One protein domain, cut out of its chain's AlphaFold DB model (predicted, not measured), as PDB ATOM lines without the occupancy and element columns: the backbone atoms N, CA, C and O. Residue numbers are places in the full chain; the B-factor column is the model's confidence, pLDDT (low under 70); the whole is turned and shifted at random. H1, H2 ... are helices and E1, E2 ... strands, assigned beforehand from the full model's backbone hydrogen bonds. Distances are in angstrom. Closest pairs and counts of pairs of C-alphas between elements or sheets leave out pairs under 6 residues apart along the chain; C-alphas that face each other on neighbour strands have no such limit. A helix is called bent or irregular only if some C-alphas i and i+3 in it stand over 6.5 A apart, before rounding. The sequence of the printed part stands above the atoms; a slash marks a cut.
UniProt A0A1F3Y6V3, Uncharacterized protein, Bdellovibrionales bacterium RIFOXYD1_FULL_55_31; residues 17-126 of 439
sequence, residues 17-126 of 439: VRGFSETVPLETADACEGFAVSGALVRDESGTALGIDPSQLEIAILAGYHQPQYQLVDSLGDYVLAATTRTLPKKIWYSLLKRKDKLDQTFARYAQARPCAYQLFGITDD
ATOM      1  N   VAL A  17     253.754 313.380 324.596       27.91
ATOM      2  CA  VAL A  17     252.631 312.452 324.224       27.91
ATOM      3  C   VAL A  17     253.006 310.969 324.529       27.91
ATOM      4  O   VAL A  17     254.172 310.698 324.798       27.91
ATOM      5  N   ARG A  18     252.040 310.025 324.497       27.77
ATOM      6  CA  ARG A  18     252.160 308.538 324.587       27.77
ATOM      7  C   ARG A  18     251.484 307.874 323.358       27.77
ATOM      8  O   ARG A  18     250.585 308.499 322.807       27.77
ATOM      9  N   GLY A  19     251.738 306.629 322.939       28.00
ATOM     10  CA  GLY A  19     252.670 305.585 323.411       28.00
ATOM     11  C   GLY A  19     252.138 304.154 323.123       28.00
ATOM     12  O   GLY A  19     250.943 303.987 322.903       28.00
ATOM     13  N   PHE A  20     253.013 303.142 323.216       30.91
ATOM     14  CA  PHE A  20     252.803 301.686 322.995       30.91
ATOM     15  C   PHE A  20     252.690 301.126 321.556       30.91
ATOM     16  O   PHE A  20     252.545 301.850 320.579       30.91
ATOM     17  N   SER A  21     252.924 299.808 321.469       32.75
ATOM     18  CA  SER A  21     253.649 299.087 320.407       32.75
ATOM     19  C   SER A  21     252.797 298.044 319.680       32.75
ATOM     20  O   SER A  21     252.030 297.348 320.336       32.75
ATOM     21  N   GLU A  22     253.055 297.848 318.382       27.53
ATOM     22  CA  GLU A  22     253.225 296.516 317.770       27.53
ATOM     23  C   GLU A  22     253.993 296.636 316.434       27.53
ATOM     24  O   GLU A  22     254.143 297.732 315.889       27.53
ATOM     25  N   THR A  23     254.552 295.534 315.916       38.19
ATOM     26  CA  THR A  23     255.379 295.542 314.691       38.19
ATOM     27  C   THR A  23     254.525 295.728 313.435       38.19
ATOM     28  O   THR A  23     253.956 294.766 312.920       38.19
ATOM     29  N   VAL A  24     254.450 296.961 312.931       36.56
ATOM     30  CA  VAL A  24     253.624 297.309 311.765       36.56
ATOM     31  C   VAL A  24     254.329 296.919 310.452       36.56
ATOM     32  O   VAL A  24     255.485 297.303 310.252       36.56
ATOM     33  N   PRO A  25     253.660 296.209 309.522       38.66
ATOM     34  CA  PRO A  25     254.122 296.088 308.140       38.66
ATOM     35  C   PRO A  25     254.316 297.471 307.501       38.66
ATOM     36  O   PRO A  25     253.578 298.407 307.797       38.66
ATOM     37  N   LEU A  26     255.276 297.615 306.584       47.28
ATOM     38  CA  LEU A  26     255.519 298.869 305.853       47.28
ATOM     39  C   LEU A  26     254.464 299.127 304.752       47.28
ATOM     40  O   LEU A  26     254.794 299.338 303.588       47.28
ATOM     41  N   GLU A  27     253.184 299.168 305.131       45.34
ATOM     42  CA  GLU A  27     252.153 299.888 304.378       45.34
ATOM     43  C   GLU A  27     252.300 301.385 304.709       45.34
ATOM     44  O   GLU A  27     251.816 301.903 305.714       45.34
ATOM     45  N   THR A  28     253.095 302.078 303.893       52.81
ATOM     46  CA  THR A  28     253.645 303.420 304.165       52.81
ATOM     47  C   THR A  28     252.665 304.577 303.908       52.81
ATOM     48  O   THR A  28     253.064 305.579 303.315       52.81
ATOM     49  N   ALA A  29     251.387 304.442 304.272       52.31
ATOM     50  CA  ALA A  29     250.363 305.444 303.955       52.31
ATOM     51  C   ALA A  29     250.287 306.583 304.994       52.31
ATOM     52  O   ALA A  29     250.718 307.699 304.713       52.31
ATOM     53  N   ASP A  30     249.782 306.304 306.199       66.31
ATOM     54  CA  ASP A  30     249.221 307.365 307.051       66.31
ATOM     55  C   ASP A  30     250.265 308.127 307.891       66.31
ATOM     56  O   ASP A  30     250.282 309.357 307.917       66.31
ATOM     57  N   ALA A  31     251.174 307.433 308.588       78.88
ATOM     58  CA  ALA A  31     252.028 308.076 309.602       78.88
ATOM     59  C   ALA A  31     253.118 309.010 309.034       78.88
ATOM     60  O   ALA A  31     253.664 309.828 309.777       78.88
ATOM     61  N   CYS A  32     253.422 308.901 307.735       84.06
ATOM     62  CA  CYS A  32     254.343 309.775 307.001       84.06
ATOM     63  C   CYS A  32     253.632 310.746 306.038       84.06
ATOM     64  O   CYS A  32     254.307 311.426 305.257       84.06
ATOM     65  N   GLU A  33     252.299 310.848 306.078       85.19
ATOM     66  CA  GLU A  33     251.570 311.809 305.249       85.19
ATOM     67  C   GLU A  33     252.042 313.251 305.541       85.19
ATOM     68  O   GLU A  33     252.262 313.655 306.684       85.19
ATOM     69  N   GLY A  34     252.260 314.043 304.486       84.50
ATOM     70  CA  GLY A  34     252.787 315.406 304.615       84.50
ATOM     71  C   GLY A  34     254.298 315.504 304.880       84.50
ATOM     72  O   GLY A  34     254.771 316.584 305.261       84.50
ATOM     73  N   PHE A  35     255.053 314.421 304.660       86.19
ATOM     74  CA  PHE A  35     256.516 314.395 304.718       86.19
ATOM     75  C   PHE A  35     257.159 313.776 303.466       86.19
ATOM     76  O   PHE A  35     256.703 312.764 302.933       86.19
ATOM     77  N   ALA A  36     258.272 314.353 303.008       84.50
ATOM     78  CA  ALA A  36     259.008 313.839 301.849       84.50
ATOM     79  C   ALA A  36     259.911 312.640 302.220       84.50
ATOM     80  O   ALA A  36     261.081 312.817 302.555       84.50
ATOM     81  N   VAL A  37     259.372 311.414 302.152       84.50
ATOM     82  CA  VAL A  37     260.112 310.163 302.454       84.50
ATOM     83  C   VAL A  37     260.431 309.281 301.244       84.50
ATOM     84  O   VAL A  37     261.387 308.510 301.291       84.50
ATOM     85  N   SER A  38     259.678 309.383 300.146       77.50
ATOM     86  CA  SER A  38     259.778 308.445 299.013       77.50
ATOM     87  C   SER A  38     261.163 308.411 298.357       77.50
ATOM     88  O   SER A  38     261.653 307.332 298.034       77.50
ATOM     89  N   GLY A  39     261.817 309.569 298.219       80.12
ATOM     90  CA  GLY A  39     263.173 309.678 297.669       80.12
ATOM     91  C   GLY A  39     264.290 309.201 298.605       80.12
ATOM     92  O   GLY A  39     265.420 309.052 298.154       80.12
ATOM     93  N   ALA A  40     264.004 308.964 299.890       82.19
ATOM     94  CA  ALA A  40     265.004 308.545 300.872       82.19
ATOM     95  C   ALA A  40     265.196 307.024 300.948       82.19
ATOM     96  O   ALA A  40     266.219 306.573 301.455       82.19
ATOM     97  N   LEU A  41     264.236 306.230 300.466       82.81
ATOM     98  CA  LEU A  41     264.332 304.771 300.479       82.81
ATOM     99  C   LEU A  41     265.201 304.293 299.313       82.81
ATOM    100  O   LEU A  41     264.770 304.302 298.160       82.81
ATOM    101  N   VAL A  42     266.416 303.840 299.620       79.62
ATOM    102  CA  VAL A  42     267.283 303.164 298.649       79.62
ATOM    103  C   VAL A  42     266.692 301.780 298.407       79.62
ATOM    104  O   VAL A  42     266.543 301.009 299.354       79.62
ATOM    105  N   ARG A  43     266.332 301.466 297.161       79.31
ATOM    106  CA  ARG A  43     265.710 300.190 296.779       79.31
ATOM    107  C   ARG A  43     266.587 299.410 295.805       79.31
ATOM    108  O   ARG A  43     267.343 300.014 295.046       79.31
ATOM    109  N   ASP A  44     266.477 298.087 295.841       77.56
ATOM    110  CA  ASP A  44     267.045 297.204 294.821       77.56
ATOM    111  C   ASP A  44     266.155 297.120 293.564       77.56
ATOM    112  O   ASP A  44     265.104 297.758 293.472       77.56
ATOM    113  N   GLU A  45     266.570 296.304 292.594       76.50
ATOM    114  CA  GLU A  45     265.838 296.065 291.340       76.50
ATOM    115  C   GLU A  45     264.464 295.394 291.547       76.50
ATOM    116  O   GLU A  45     263.592 295.515 290.689       76.50
ATOM    117  N   SER A  46     264.238 294.728 292.689       70.12
ATOM    118  CA  SER A  46     262.933 294.161 293.069       70.12
ATOM    119  C   SER A  46     262.001 295.181 293.737       70.12
ATOM    120  O   SER A  46     260.833 294.887 293.986       70.12
ATOM    121  N   GLY A  47     262.506 296.383 294.037       71.81
ATOM    122  CA  GLY A  47     261.810 297.401 294.818       71.81
ATOM    123  C   GLY A  47     261.932 297.213 296.335       71.81
ATOM    124  O   GLY A  47     261.330 297.989 297.082       71.81
ATOM    125  N   THR A  48     262.717 296.246 296.815       71.38
ATOM    126  CA  THR A  48     262.948 296.014 298.250       71.38
ATOM    127  C   THR A  48     263.848 297.110 298.814       71.38
ATOM    128  O   THR A  48     264.849 297.472 298.200       71.38
ATOM    129  N   ALA A  49     263.503 297.670 299.977       70.19
ATOM    130  CA  ALA A  49     264.307 298.713 300.613       70.19
ATOM    131  C   ALA A  49     265.615 298.130 301.181       70.19
ATOM    132  O   ALA A  49     265.594 297.335 302.117       70.19
ATOM    133  N   LEU A  50     266.748 298.558 300.621       73.31
ATOM    134  CA  LEU A  50     268.105 298.217 301.063       73.31
ATOM    135  C   LEU A  50     268.619 299.140 302.176       73.31
ATOM    136  O   LEU A  50     269.566 298.792 302.878       73.31
ATOM    137  N   GLY A  51     268.041 300.335 302.316       81.75
ATOM    138  CA  GLY A  51     268.462 301.308 303.317       81.75
ATOM    139  C   GLY A  51     267.845 302.688 303.117       81.75
ATOM    140  O   GLY A  51     266.926 302.878 302.318       81.75
ATOM    141  N   ILE A  52     268.374 303.661 303.854       85.56
ATOM    142  CA  ILE A  52     267.891 305.044 303.888       85.56
ATOM    143  C   ILE A  52     269.039 305.970 303.468       85.56
ATOM    144  O   ILE A  52     270.114 305.911 304.062       85.56
ATOM    145  N   ASP A  53     268.823 306.857 302.490       88.25
ATOM    146  CA  ASP A  53     269.665 308.046 302.312       88.25
ATOM    147  C   ASP A  53     269.112 309.178 303.192       88.25
ATOM    148  O   ASP A  53     268.145 309.850 302.809       88.25
ATOM    149  N   PRO A  54     269.723 309.460 304.359       88.56
ATOM    150  CA  PRO A  54     269.242 310.512 305.243       88.56
ATOM    151  C   PRO A  54     269.411 311.909 304.634       88.56
ATOM    152  O   PRO A  54     268.932 312.890 305.198       88.56
ATOM    153  N   SER A  55     270.075 312.032 303.477       90.19
ATOM    154  CA  SER A  55     270.215 313.303 302.777       90.19
ATOM    155  C   SER A  55     268.972 313.773 302.025       90.19
ATOM    156  O   SER A  55     268.883 314.972 301.753       90.19
ATOM    157  N   GLN A  56     268.004 312.878 301.795       91.44
ATOM    158  CA  GLN A  56     266.695 313.199 301.211       91.44
ATOM    159  C   GLN A  56     265.596 313.426 302.264       91.44
ATOM    160  O   GLN A  56     264.498 313.847 301.912       91.44
ATOM    161  N   LEU A  57     265.867 313.160 303.548       91.75
ATOM    162  CA  LEU A  57     264.880 313.302 304.623       91.75
ATOM    163  C   LEU A  57     264.781 314.734 305.155       91.75
ATOM    164  O   LEU A  57     265.775 315.445 305.328       91.75
ATOM    165  N   GLU A  58     263.563 315.128 305.530       93.75
ATOM    166  CA  GLU A  58     263.342 316.340 306.314       93.75
ATOM    167  C   GLU A  58     264.047 316.266 307.678       93.75
ATOM    168  O   GLU A  58     263.982 315.260 308.388       93.75
ATOM    169  N   ILE A  59     264.629 317.390 308.112       93.50
ATOM    170  CA  ILE A  59     265.258 317.523 309.440       93.50
ATOM    171  C   ILE A  59     264.296 317.147 310.580       93.50
ATOM    172  O   ILE A  59     264.751 316.711 311.632       93.50
ATOM    173  N   ALA A  60     262.986 317.318 310.389       93.00
ATOM    174  CA  ALA A  60     261.986 316.950 311.384       93.00
ATOM    175  C   ALA A  60     261.912 315.430 311.617       93.00
ATOM    176  O   ALA A  60     261.834 315.014 312.768       93.00
ATOM    177  N   ILE A  61     262.019 314.622 310.554       93.50
ATOM    178  CA  ILE A  61     262.093 313.155 310.650       93.50
ATOM    179  C   ILE A  61     263.433 312.758 311.261       93.50
ATOM    180  O   ILE A  61     263.471 312.013 312.234       93.50
ATOM    181  N   LEU A  62     264.536 313.310 310.739       94.12
ATOM    182  CA  LEU A  62     265.884 313.032 311.245       94.12
ATOM    183  C   LEU A  62     265.989 313.316 312.754       94.12
ATOM    184  O   LEU A  62     266.583 312.534 313.481       94.12
ATOM    185  N   ALA A  63     265.361 314.385 313.255       91.25
ATOM    186  CA  ALA A  63     265.339 314.717 314.682       91.25
ATOM    187  C   ALA A  63     264.620 313.686 315.580       91.25
ATOM    188  O   ALA A  63     264.741 313.791 316.800       91.25
ATOM    189  N   GLY A  64     263.891 312.725 315.001       90.12
ATOM    190  CA  GLY A  64     263.307 311.569 315.683       90.12
ATOM    191  C   GLY A  64     264.141 310.284 315.591       90.12
ATOM    192  O   GLY A  64     263.663 309.247 316.037       90.12
ATOM    193  N   TYR A  65     265.356 310.318 315.025       92.81
ATOM    194  CA  TYR A  65     266.263 309.167 315.045       92.81
ATOM    195  C   TYR A  65     266.887 308.961 316.429       92.81
ATOM    196  O   TYR A  65     267.383 309.900 317.053       92.81
ATOM    197  N   HIS A  66     266.914 307.705 316.857       90.88
ATOM    198  CA  HIS A  66     267.580 307.197 318.043       90.88
ATOM    199  C   HIS A  66     268.366 305.956 317.627       90.88
ATOM    200  O   HIS A  66     267.868 305.117 316.874       90.88
ATOM    201  N   GLN A  67     269.579 305.819 318.145       91.56
ATOM    202  CA  GLN A  67     270.374 304.614 317.992       91.56
ATOM    203  C   GLN A  67     269.626 303.432 318.654       91.56
ATOM    204  O   GLN A  67     269.248 303.543 319.822       91.56
ATOM    205  N   PRO A  68     269.381 302.299 317.973       87.38
ATOM    206  CA  PRO A  68     268.532 301.233 318.525       87.38
ATOM    207  C   PRO A  68     269.234 300.386 319.601       87.38
ATOM    208  O   PRO A  68     268.583 299.807 320.463       87.38
ATOM    209  N   GLN A  69     270.565 300.311 319.563       90.31
ATOM    210  CA  GLN A  69     271.394 299.487 320.447       90.31
ATOM    211  C   GLN A  69     272.802 300.086 320.557       90.31
ATOM    212  O   GLN A  69     273.185 300.900 319.717       90.31
ATOM    213  N   TYR A  70     273.597 299.670 321.545       94.06
ATOM    214  CA  TYR A  70     274.989 300.117 321.665       94.06
ATOM    215  C   TYR A  70     275.810 299.757 320.415       94.06
ATOM    216  O   TYR A  70     275.996 298.583 320.088       94.06
ATOM    217  N   GLN A  71     276.324 300.782 319.735       94.81
ATOM    218  CA  GLN A  71     277.324 300.667 318.674       94.81
ATOM    219  C   GLN A  71     278.290 301.854 318.771       94.81
ATOM    220  O   GLN A  71     277.865 303.004 318.841       94.81
ATOM    221  N   LEU A  72     279.599 301.598 318.716       95.00
ATOM    222  CA  LEU A  72     280.616 302.661 318.790       95.00
ATOM    223  C   LEU A  72     280.568 303.641 317.607       95.00
ATOM    224  O   LEU A  72     280.973 304.797 317.738       95.00
ATOM    225  N   VAL A  73     280.084 303.165 316.460       94.50
ATOM    226  CA  VAL A  73     279.962 303.891 315.195       94.50
ATOM    227  C   VAL A  73     278.576 303.641 314.610       94.50
ATOM    228  O   VAL A  73     278.076 302.522 314.667       94.50
ATOM    229  N   ASP A  74     277.967 304.688 314.057       95.25
ATOM    230  CA  ASP A  74     276.615 304.668 313.493       95.25
ATOM    231  C   ASP A  74     276.522 305.783 312.440       95.25
ATOM    232  O   ASP A  74     276.373 306.956 312.777       95.25
ATOM    233  N   SER A  75     276.660 305.418 311.162       95.12
ATOM    234  CA  SER A  75     276.707 306.356 310.027       95.12
ATOM    235  C   SER A  75     275.411 307.165 309.867       95.12
ATOM    236  O   SER A  75     275.442 308.343 309.490       95.12
ATOM    237  N   LEU A  76     274.266 306.569 310.220       94.75
ATOM    238  CA  LEU A  76     272.963 307.226 310.161       94.75
ATOM    239  C   LEU A  76     272.804 308.221 311.320       94.75
ATOM    240  O   LEU A  76     272.510 309.395 311.076       94.75
ATOM    241  N   GLY A  77     273.074 307.792 312.555       95.62
ATOM    242  CA  GLY A  77     273.070 308.665 313.730       95.62
ATOM    243  C   GLY A  77     274.092 309.799 313.642       95.62
ATOM    244  O   GLY A  77     273.792 310.923 314.042       95.62
ATOM    245  N   ASP A  78     275.259 309.557 313.040       97.44
ATOM    246  CA  ASP A  78     276.260 310.588 312.750       97.44
ATOM    247  C   ASP A  78     275.717 311.656 311.792       97.44
ATOM    248  O   ASP A  78     275.812 312.859 312.069       97.44
ATOM    249  N   TYR A  79     275.092 311.228 310.686       97.06
ATOM    250  CA  TYR A  79     274.454 312.145 309.742       97.06
ATOM    251  C   TYR A  79     273.359 312.966 310.422       97.06
ATOM    252  O   TYR A  79     273.316 314.190 310.259       97.06
ATOM    253  N   VAL A  80     272.491 312.317 311.202       96.12
ATOM    254  CA  VAL A  80     271.421 312.987 311.946       96.12
ATOM    255  C   VAL A  80     272.000 314.011 312.921       96.12
ATOM    256  O   VAL A  80     271.555 315.165 312.933       96.12
ATOM    257  N   LEU A  81     272.992 313.630 313.730       96.25
ATOM    258  CA  LEU A  81     273.610 314.520 314.708       96.25
ATOM    259  C   LEU A  81     274.201 315.752 314.011       96.25
ATOM    260  O   LEU A  81     273.899 316.879 314.405       96.25
ATOM    261  N   ALA A  82     274.961 315.573 312.929       96.38
ATOM    262  CA  ALA A  82     275.539 316.682 312.174       96.38
ATOM    263  C   ALA A  82     274.468 317.573 311.503       96.38
ATOM    264  O   ALA A  82     274.502 318.805 311.627       96.38
ATOM    265  N   ALA A  83     273.471 316.969 310.846       95.38
ATOM    266  CA  ALA A  83     272.393 317.682 310.160       95.38
ATOM    267  C   ALA A  83     271.508 318.478 311.126       95.38
ATOM    268  O   ALA A  83     271.192 319.646 310.879       95.38
ATOM    269  N   THR A  84     271.149 317.885 312.263       93.94
ATOM    270  CA  THR A  84     270.354 318.562 313.289       93.94
ATOM    271  C   THR A  84     271.180 319.605 314.054       93.94
ATOM    272  O   THR A  84     270.618 320.639 314.437       93.94
ATOM    273  N   THR A  85     272.499 319.415 314.227       93.19
ATOM    274  CA  THR A  85     273.426 320.425 314.796       93.19
ATOM    275  C   THR A  85     273.488 321.679 313.935       93.19
ATOM    276  O   THR A  85     273.393 322.786 314.463       93.19
ATOM    277  N   ARG A  86     273.502 321.534 312.605       91.88
ATOM    278  CA  ARG A  86     273.465 322.668 311.665       91.88
ATOM    279  C   ARG A  86     272.241 323.585 311.835       91.88
ATOM    280  O   ARG A  86     272.278 324.729 311.388       91.88
ATOM    281  N   THR A  87     271.171 323.131 312.499       90.38
ATOM    282  CA  THR A  87     270.008 323.984 312.819       90.38
ATOM    283  C   THR A  87     270.143 324.812 314.096       90.38
ATOM    284  O   THR A  87     269.337 325.723 314.291       90.38
ATOM    285  N   LEU A  88     271.140 324.545 314.952       84.81
ATOM    286  CA  LEU A  88     271.290 325.235 316.238       84.81
ATOM    287  C   LEU A  88     271.433 326.757 316.089       84.81
ATOM    288  O   LEU A  88     270.626 327.440 316.714       84.81
ATOM    289  N   PRO A  89     272.299 327.327 315.220       85.88
ATOM    290  CA  PRO A  89     272.456 328.785 315.118       85.88
ATOM    291  C   PRO A  89     271.147 329.534 314.823       85.88
ATOM    292  O   PRO A  89     270.936 330.648 315.293       85.88
ATOM    293  N   LYS A  90     270.219 328.899 314.097       88.38
ATOM    294  CA  LYS A  90     268.888 329.452 313.811       88.38
ATOM    295  C   LYS A  90     267.973 329.449 315.045       88.38
ATOM    296  O   LYS A  90     267.202 330.385 315.222       88.38
ATOM    297  N   LYS A  91     268.062 328.423 315.899       83.88
ATOM    298  CA  LYS A  91     267.306 328.330 317.164       83.88
ATOM    299  C   LYS A  91     267.870 329.269 318.229       83.88
ATOM    300  O   LYS A  91     267.094 329.972 318.864       83.88
ATOM    301  N   ILE A  92     269.201 329.341 318.327       78.06
ATOM    302  CA  ILE A  92     269.964 330.341 319.091       78.06
ATOM    303  C   ILE A  92     269.430 331.745 318.772       78.06
ATOM    304  O   ILE A  92     268.945 332.453 319.652       78.06
ATOM    305  N   TRP A  93     269.407 332.098 317.483       83.94
ATOM    306  CA  TRP A  93     268.904 333.383 316.996       83.94
ATOM    307  C   TRP A  93     267.428 333.637 317.346       83.94
ATOM    308  O   TRP A  93     267.070 334.738 317.756       83.94
ATOM    309  N   TYR A  94     266.560 332.627 317.227       86.88
ATOM    310  CA  TYR A  94     265.157 332.756 317.629       86.88
ATOM    311  C   TYR A  94     264.986 332.983 319.133       86.88
ATOM    312  O   TYR A  94     264.166 333.813 319.515       86.88
ATOM    313  N   SER A  95     265.770 332.311 319.974       76.44
ATOM    314  CA  SER A  95     265.729 332.501 321.426       76.44
ATOM    315  C   SER A  95     266.203 333.900 321.833       76.44
ATOM    316  O   SER A  95     265.490 334.598 322.550       76.44
ATOM    317  N   LEU A  96     267.343 334.356 321.294       78.50
ATOM    318  CA  LEU A  96     267.888 335.700 321.539       78.50
ATOM    319  C   LEU A  96     266.910 336.814 321.125       78.50
ATOM    320  O   LEU A  96     266.757 337.807 321.829       78.50
ATOM    321  N   LEU A  97     266.185 336.627 320.015       86.31
ATOM    322  CA  LEU A  97     265.132 337.547 319.567       86.31
ATOM    323  C   LEU A  97     263.757 337.305 320.228       86.31
ATOM    324  O   LEU A  97     262.755 337.850 319.763       86.31
ATOM    325  N   LYS A  98     263.679 336.464 321.271       86.44
ATOM    326  CA  LYS A  98     262.447 336.090 321.999       86.44
ATOM    327  C   LYS A  98     261.310 335.590 321.082       86.44
ATOM    328  O   LYS A  98     260.126 335.703 321.398       86.44
ATOM    329  N   ARG A  99     261.663 334.982 319.941       89.38
ATOM    330  CA  ARG A  99     260.764 334.429 318.909       89.38
ATOM    331  C   ARG A  99     260.231 333.049 319.292       89.38
ATOM    332  O   ARG A  99     260.442 332.065 318.576       89.38
ATOM    333  N   LYS A 100     259.524 332.985 320.426       88.31
ATOM    334  CA  LYS A 100     258.894 331.749 320.914       88.31
ATOM    335  C   LYS A 100     257.979 331.119 319.854       88.31
ATOM    336  O   LYS A 100     258.052 329.915 319.644       88.31
ATOM    337  N   ASP A 101     257.267 331.934 319.068       91.81
ATOM    338  CA  ASP A 101     256.447 331.492 317.927       91.81
ATOM    339  C   ASP A 101     257.194 330.571 316.943       91.81
ATOM    340  O   ASP A 101     256.632 329.593 316.451       91.81
ATOM    341  N   LYS A 102     258.470 330.862 316.656       92.62
ATOM    342  CA  LYS A 102     259.288 330.087 315.711       92.62
ATOM    343  C   LYS A 102     259.942 328.865 316.336       92.62
ATOM    344  O   LYS A 102     260.178 327.885 315.623       92.62
ATOM    345  N   LEU A 103     260.205 328.902 317.638       84.94
ATOM    346  CA  LEU A 103     260.636 327.731 318.392       84.94
ATOM    347  C   LEU A 103     259.482 326.725 318.489       84.94
ATOM    348  O   LEU A 103     259.631 325.603 318.006       84.94
ATOM    349  N   ASP A 104     258.311 327.161 318.954       87.94
ATOM    350  CA  ASP A 104     257.109 326.333 319.097       87.94
ATOM    351  C   ASP A 104     256.685 325.714 317.747       87.94
ATOM    352  O   ASP A 104     256.455 324.510 317.674       87.94
ATOM    353  N   GLN A 105     256.700 326.481 316.643       91.31
ATOM    354  CA  GLN A 105     256.471 325.947 315.284       91.31
ATOM    355  C   GLN A 105     257.488 324.861 314.885       91.31
ATOM    356  O   GLN A 105     257.125 323.868 314.252       91.31
ATOM    357  N   THR A 106     258.763 325.029 315.253       89.38
ATOM    358  CA  THR A 106     259.812 324.042 314.950       89.38
ATOM    359  C   THR A 106     259.609 322.758 315.754       89.38
ATOM    360  O   THR A 106     259.724 321.666 315.200       89.38
ATOM    361  N   PHE A 107     259.284 322.875 317.044       85.69
ATOM    362  CA  PHE A 107     259.042 321.726 317.915       85.69
ATOM    363  C   PHE A 107     257.737 320.999 317.570       85.69
ATOM    364  O   PHE A 107     257.732 319.772 317.530       85.69
ATOM    365  N   ALA A 108     256.676 321.723 317.200       87.75
ATOM    366  CA  ALA A 108     255.439 321.132 316.693       87.75
ATOM    367  C   ALA A 108     255.680 320.296 315.423       87.75
ATOM    368  O   ALA A 108     255.220 319.158 315.351       87.75
ATOM    369  N   ARG A 109     256.475 320.792 314.457       91.69
ATOM    370  CA  ARG A 109     256.835 320.011 313.255       91.69
ATOM    371  C   ARG A 109     257.672 318.770 313.594       91.69
ATOM    372  O   ARG A 109     257.515 317.752 312.932       91.69
ATOM    373  N   TYR A 110     258.525 318.818 314.623       91.06
ATOM    374  CA  TYR A 110     259.258 317.632 315.099       91.06
ATOM    375  C   TYR A 110     258.331 316.614 315.777       91.06
ATOM    376  O   TYR A 110     258.469 315.418 315.546       91.06
ATOM    377  N   ALA A 111     257.371 317.072 316.585       87.06
ATOM    378  CA  ALA A 111     256.375 316.205 317.209       87.06
ATOM    379  C   ALA A 111     255.483 315.520 316.156       87.06
ATOM    380  O   ALA A 111     255.265 314.317 316.237       87.06
ATOM    381  N   GLN A 112     255.056 316.260 315.126       90.31
ATOM    382  CA  GLN A 112     254.319 315.725 313.971       90.31
ATOM    383  C   GLN A 112     255.131 314.701 313.165       90.31
ATOM    384  O   GLN A 112     254.564 313.742 312.661       90.31
ATOM    385  N   ALA A 113     256.449 314.888 313.040       91.38
ATOM    386  CA  ALA A 113     257.321 313.981 312.290       91.38
ATOM    387  C   ALA A 113     257.696 312.702 313.052       91.38
ATOM    388  O   ALA A 113     258.216 311.762 312.450       91.38
ATOM    389  N   ARG A 114     257.474 312.660 314.372       88.88
ATOM    390  CA  ARG A 114     257.924 311.562 315.234       88.88
ATOM    391  C   ARG A 114     257.311 310.199 314.868       88.88
ATOM    392  O   ARG A 114     258.096 309.261 314.781       88.88
ATOM    393  N   PRO A 115     255.996 310.055 314.594       89.38
ATOM    394  CA  PRO A 115     255.431 308.775 314.155       89.38
ATOM    395  C   PRO A 115     256.082 308.266 312.862       89.38
ATOM    396  O   PRO A 115     256.488 307.108 312.798       89.38
ATOM    397  N   CYS A 116     256.282 309.152 311.879       90.75
ATOM    398  CA  CYS A 116     256.996 308.828 310.645       90.75
ATOM    399  C   CYS A 116     258.447 308.392 310.907       90.75
ATOM    400  O   CYS A 116     258.903 307.399 310.348       90.75
ATOM    401  N   ALA A 117     259.175 309.098 311.779       90.75
ATOM    402  CA  ALA A 117     260.543 308.739 312.149       90.75
ATOM    403  C   ALA A 117     260.618 307.360 312.825       90.75
ATOM    404  O   ALA A 117     261.483 306.559 312.481       90.75
ATOM    405  N   TYR A 118     259.691 307.059 313.739       87.25
ATOM    406  CA  TYR A 118     259.619 305.762 314.412       87.25
ATOM    407  C   TYR A 118     259.320 304.621 313.431       87.25
ATOM    408  O   TYR A 118     260.042 303.624 313.435       87.25
ATOM    409  N   GLN A 119     258.350 304.800 312.525       87.44
ATOM    410  CA  GLN A 119     258.066 303.828 311.462       87.44
ATOM    411  C   GLN A 119     259.270 303.637 310.523       87.44
ATOM    412  O   GLN A 119     259.634 302.507 310.206       87.44
ATOM    413  N   LEU A 120     259.901 304.731 310.086       88.50
ATOM    414  CA  LEU A 120     260.976 304.707 309.094       88.50
ATOM    415  C   LEU A 120     262.275 304.091 309.632       88.50
ATOM    416  O   LEU A 120     262.956 303.370 308.907       88.50
ATOM    417  N   PHE A 121     262.633 304.388 310.881       88.31
ATOM    418  CA  PHE A 121     263.875 303.917 311.498       88.31
ATOM    419  C   PHE A 121     263.706 302.630 312.319       88.31
ATOM    420  O   PHE A 121     264.690 302.139 312.869       88.31
ATOM    421  N   GLY A 122     262.487 302.086 312.423       84.75
ATOM    422  CA  GLY A 122     262.195 300.915 313.256       84.75
ATOM    423  C   GLY A 122     262.394 301.173 314.753       84.75
ATOM    424  O   GLY A 122     262.729 300.253 315.498       84.75
ATOM    425  N   ILE A 123     262.233 302.424 315.194       80.31
ATOM    426  CA  ILE A 123     262.422 302.825 316.590       80.31
ATOM    427  C   ILE A 123     261.116 302.572 317.339       80.31
ATOM    428  O   ILE A 123     260.120 303.265 317.127       80.31
ATOM    429  N   THR A 124     261.129 301.596 318.240       68.19
ATOM    430  CA  THR A 124     260.146 301.533 319.324       68.19
ATOM    431  C   THR A 124     260.421 302.671 320.308       68.19
ATOM    432  O   THR A 124     261.577 303.020 320.530       68.19
ATOM    433  N   ASP A 125     259.371 303.257 320.895       63.81
ATOM    434  CA  ASP A 125     259.504 304.315 321.909       63.81
ATOM    435  C   ASP A 125     260.128 303.729 323.190       63.81
ATOM    436  O   ASP A 125     259.453 303.215 324.081       63.81
ATOM    437  N   ASP A 126     261.457 303.728 323.209       56.19
ATOM    438  CA  ASP A 126     262.333 303.164 324.232       56.19
ATOM    439  C   ASP A 126     262.702 304.190 325.315       56.19
ATOM    440  O   ASP A 126     263.394 303.886 326.296       56.19
TER     441      ASP A 126
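AT A GLANCE: This is residues 17 to 126 of the 439 residues of an uncharacterized protein of Bdellovibrionales bacterium RIFOXYD1_FULL_55_31 (UniProt A0A1F3Y6V3). The long helix H4 folds back beside the row of H2 and H3, with short H1 between H2 and H4; a small strand hairpin, E1 and E2, lies at the end away from the H3 to H4 turn. The 110 printed residues, under half in named elements, give E1, E2, H1, H2, H3, H4, mostly helix. The whole is only just compact, close to loose: radius of gyration 15.3 A, spans 50 by 29 by 28 A.

HOW THE PARTS SIT: E1, residues 41 to 43, and E2, residues 49 to 52, form an antiparallel hairpin; N 42 and O 51 are 2.9 A apart, within hydrogen-bond range. H1, residues 59 to 62, touches H4, residues 100 to 121, at 109 to 117 alone; the closest C-alphas, Ala 60 and Tyr 110, are 4.7 A apart. H1 touches H2, residues 75 to 85; the closest C-alphas, Leu 62 and Val 80, are 5.6 A apart. H3, residues 88 to 96, and H4, at 100 to 103 alone, form a helical hairpin at a shallow tilt of 31 degrees, opposite ways; the closest C-alphas, Tyr 94 and Lys 102, are 6.7 A apart. Every O i to N i+4 pair is within hydrogen-bond range in H2 and H3, 16 of 18 in H4.

IN THESE COORDINATES: E1 begins at C-alpha 41 (264.332, 304.771, 300.479). H4, 29.8 A long, ends at C-alpha 121 (263.875, 303.917, 311.498); it has a kink of 44 degrees near residue 115 and is irregular, with C-alphas 112 and 115 7.0 A apart.

THE WHOLE: The farthest C-alphas, Ser 46 and Lys 98, are 50.9 A apart. The printed part has no cut; the link H1 to H2 is long. Residues 17 to 30 and 124 to 126 are under pLDDT 70.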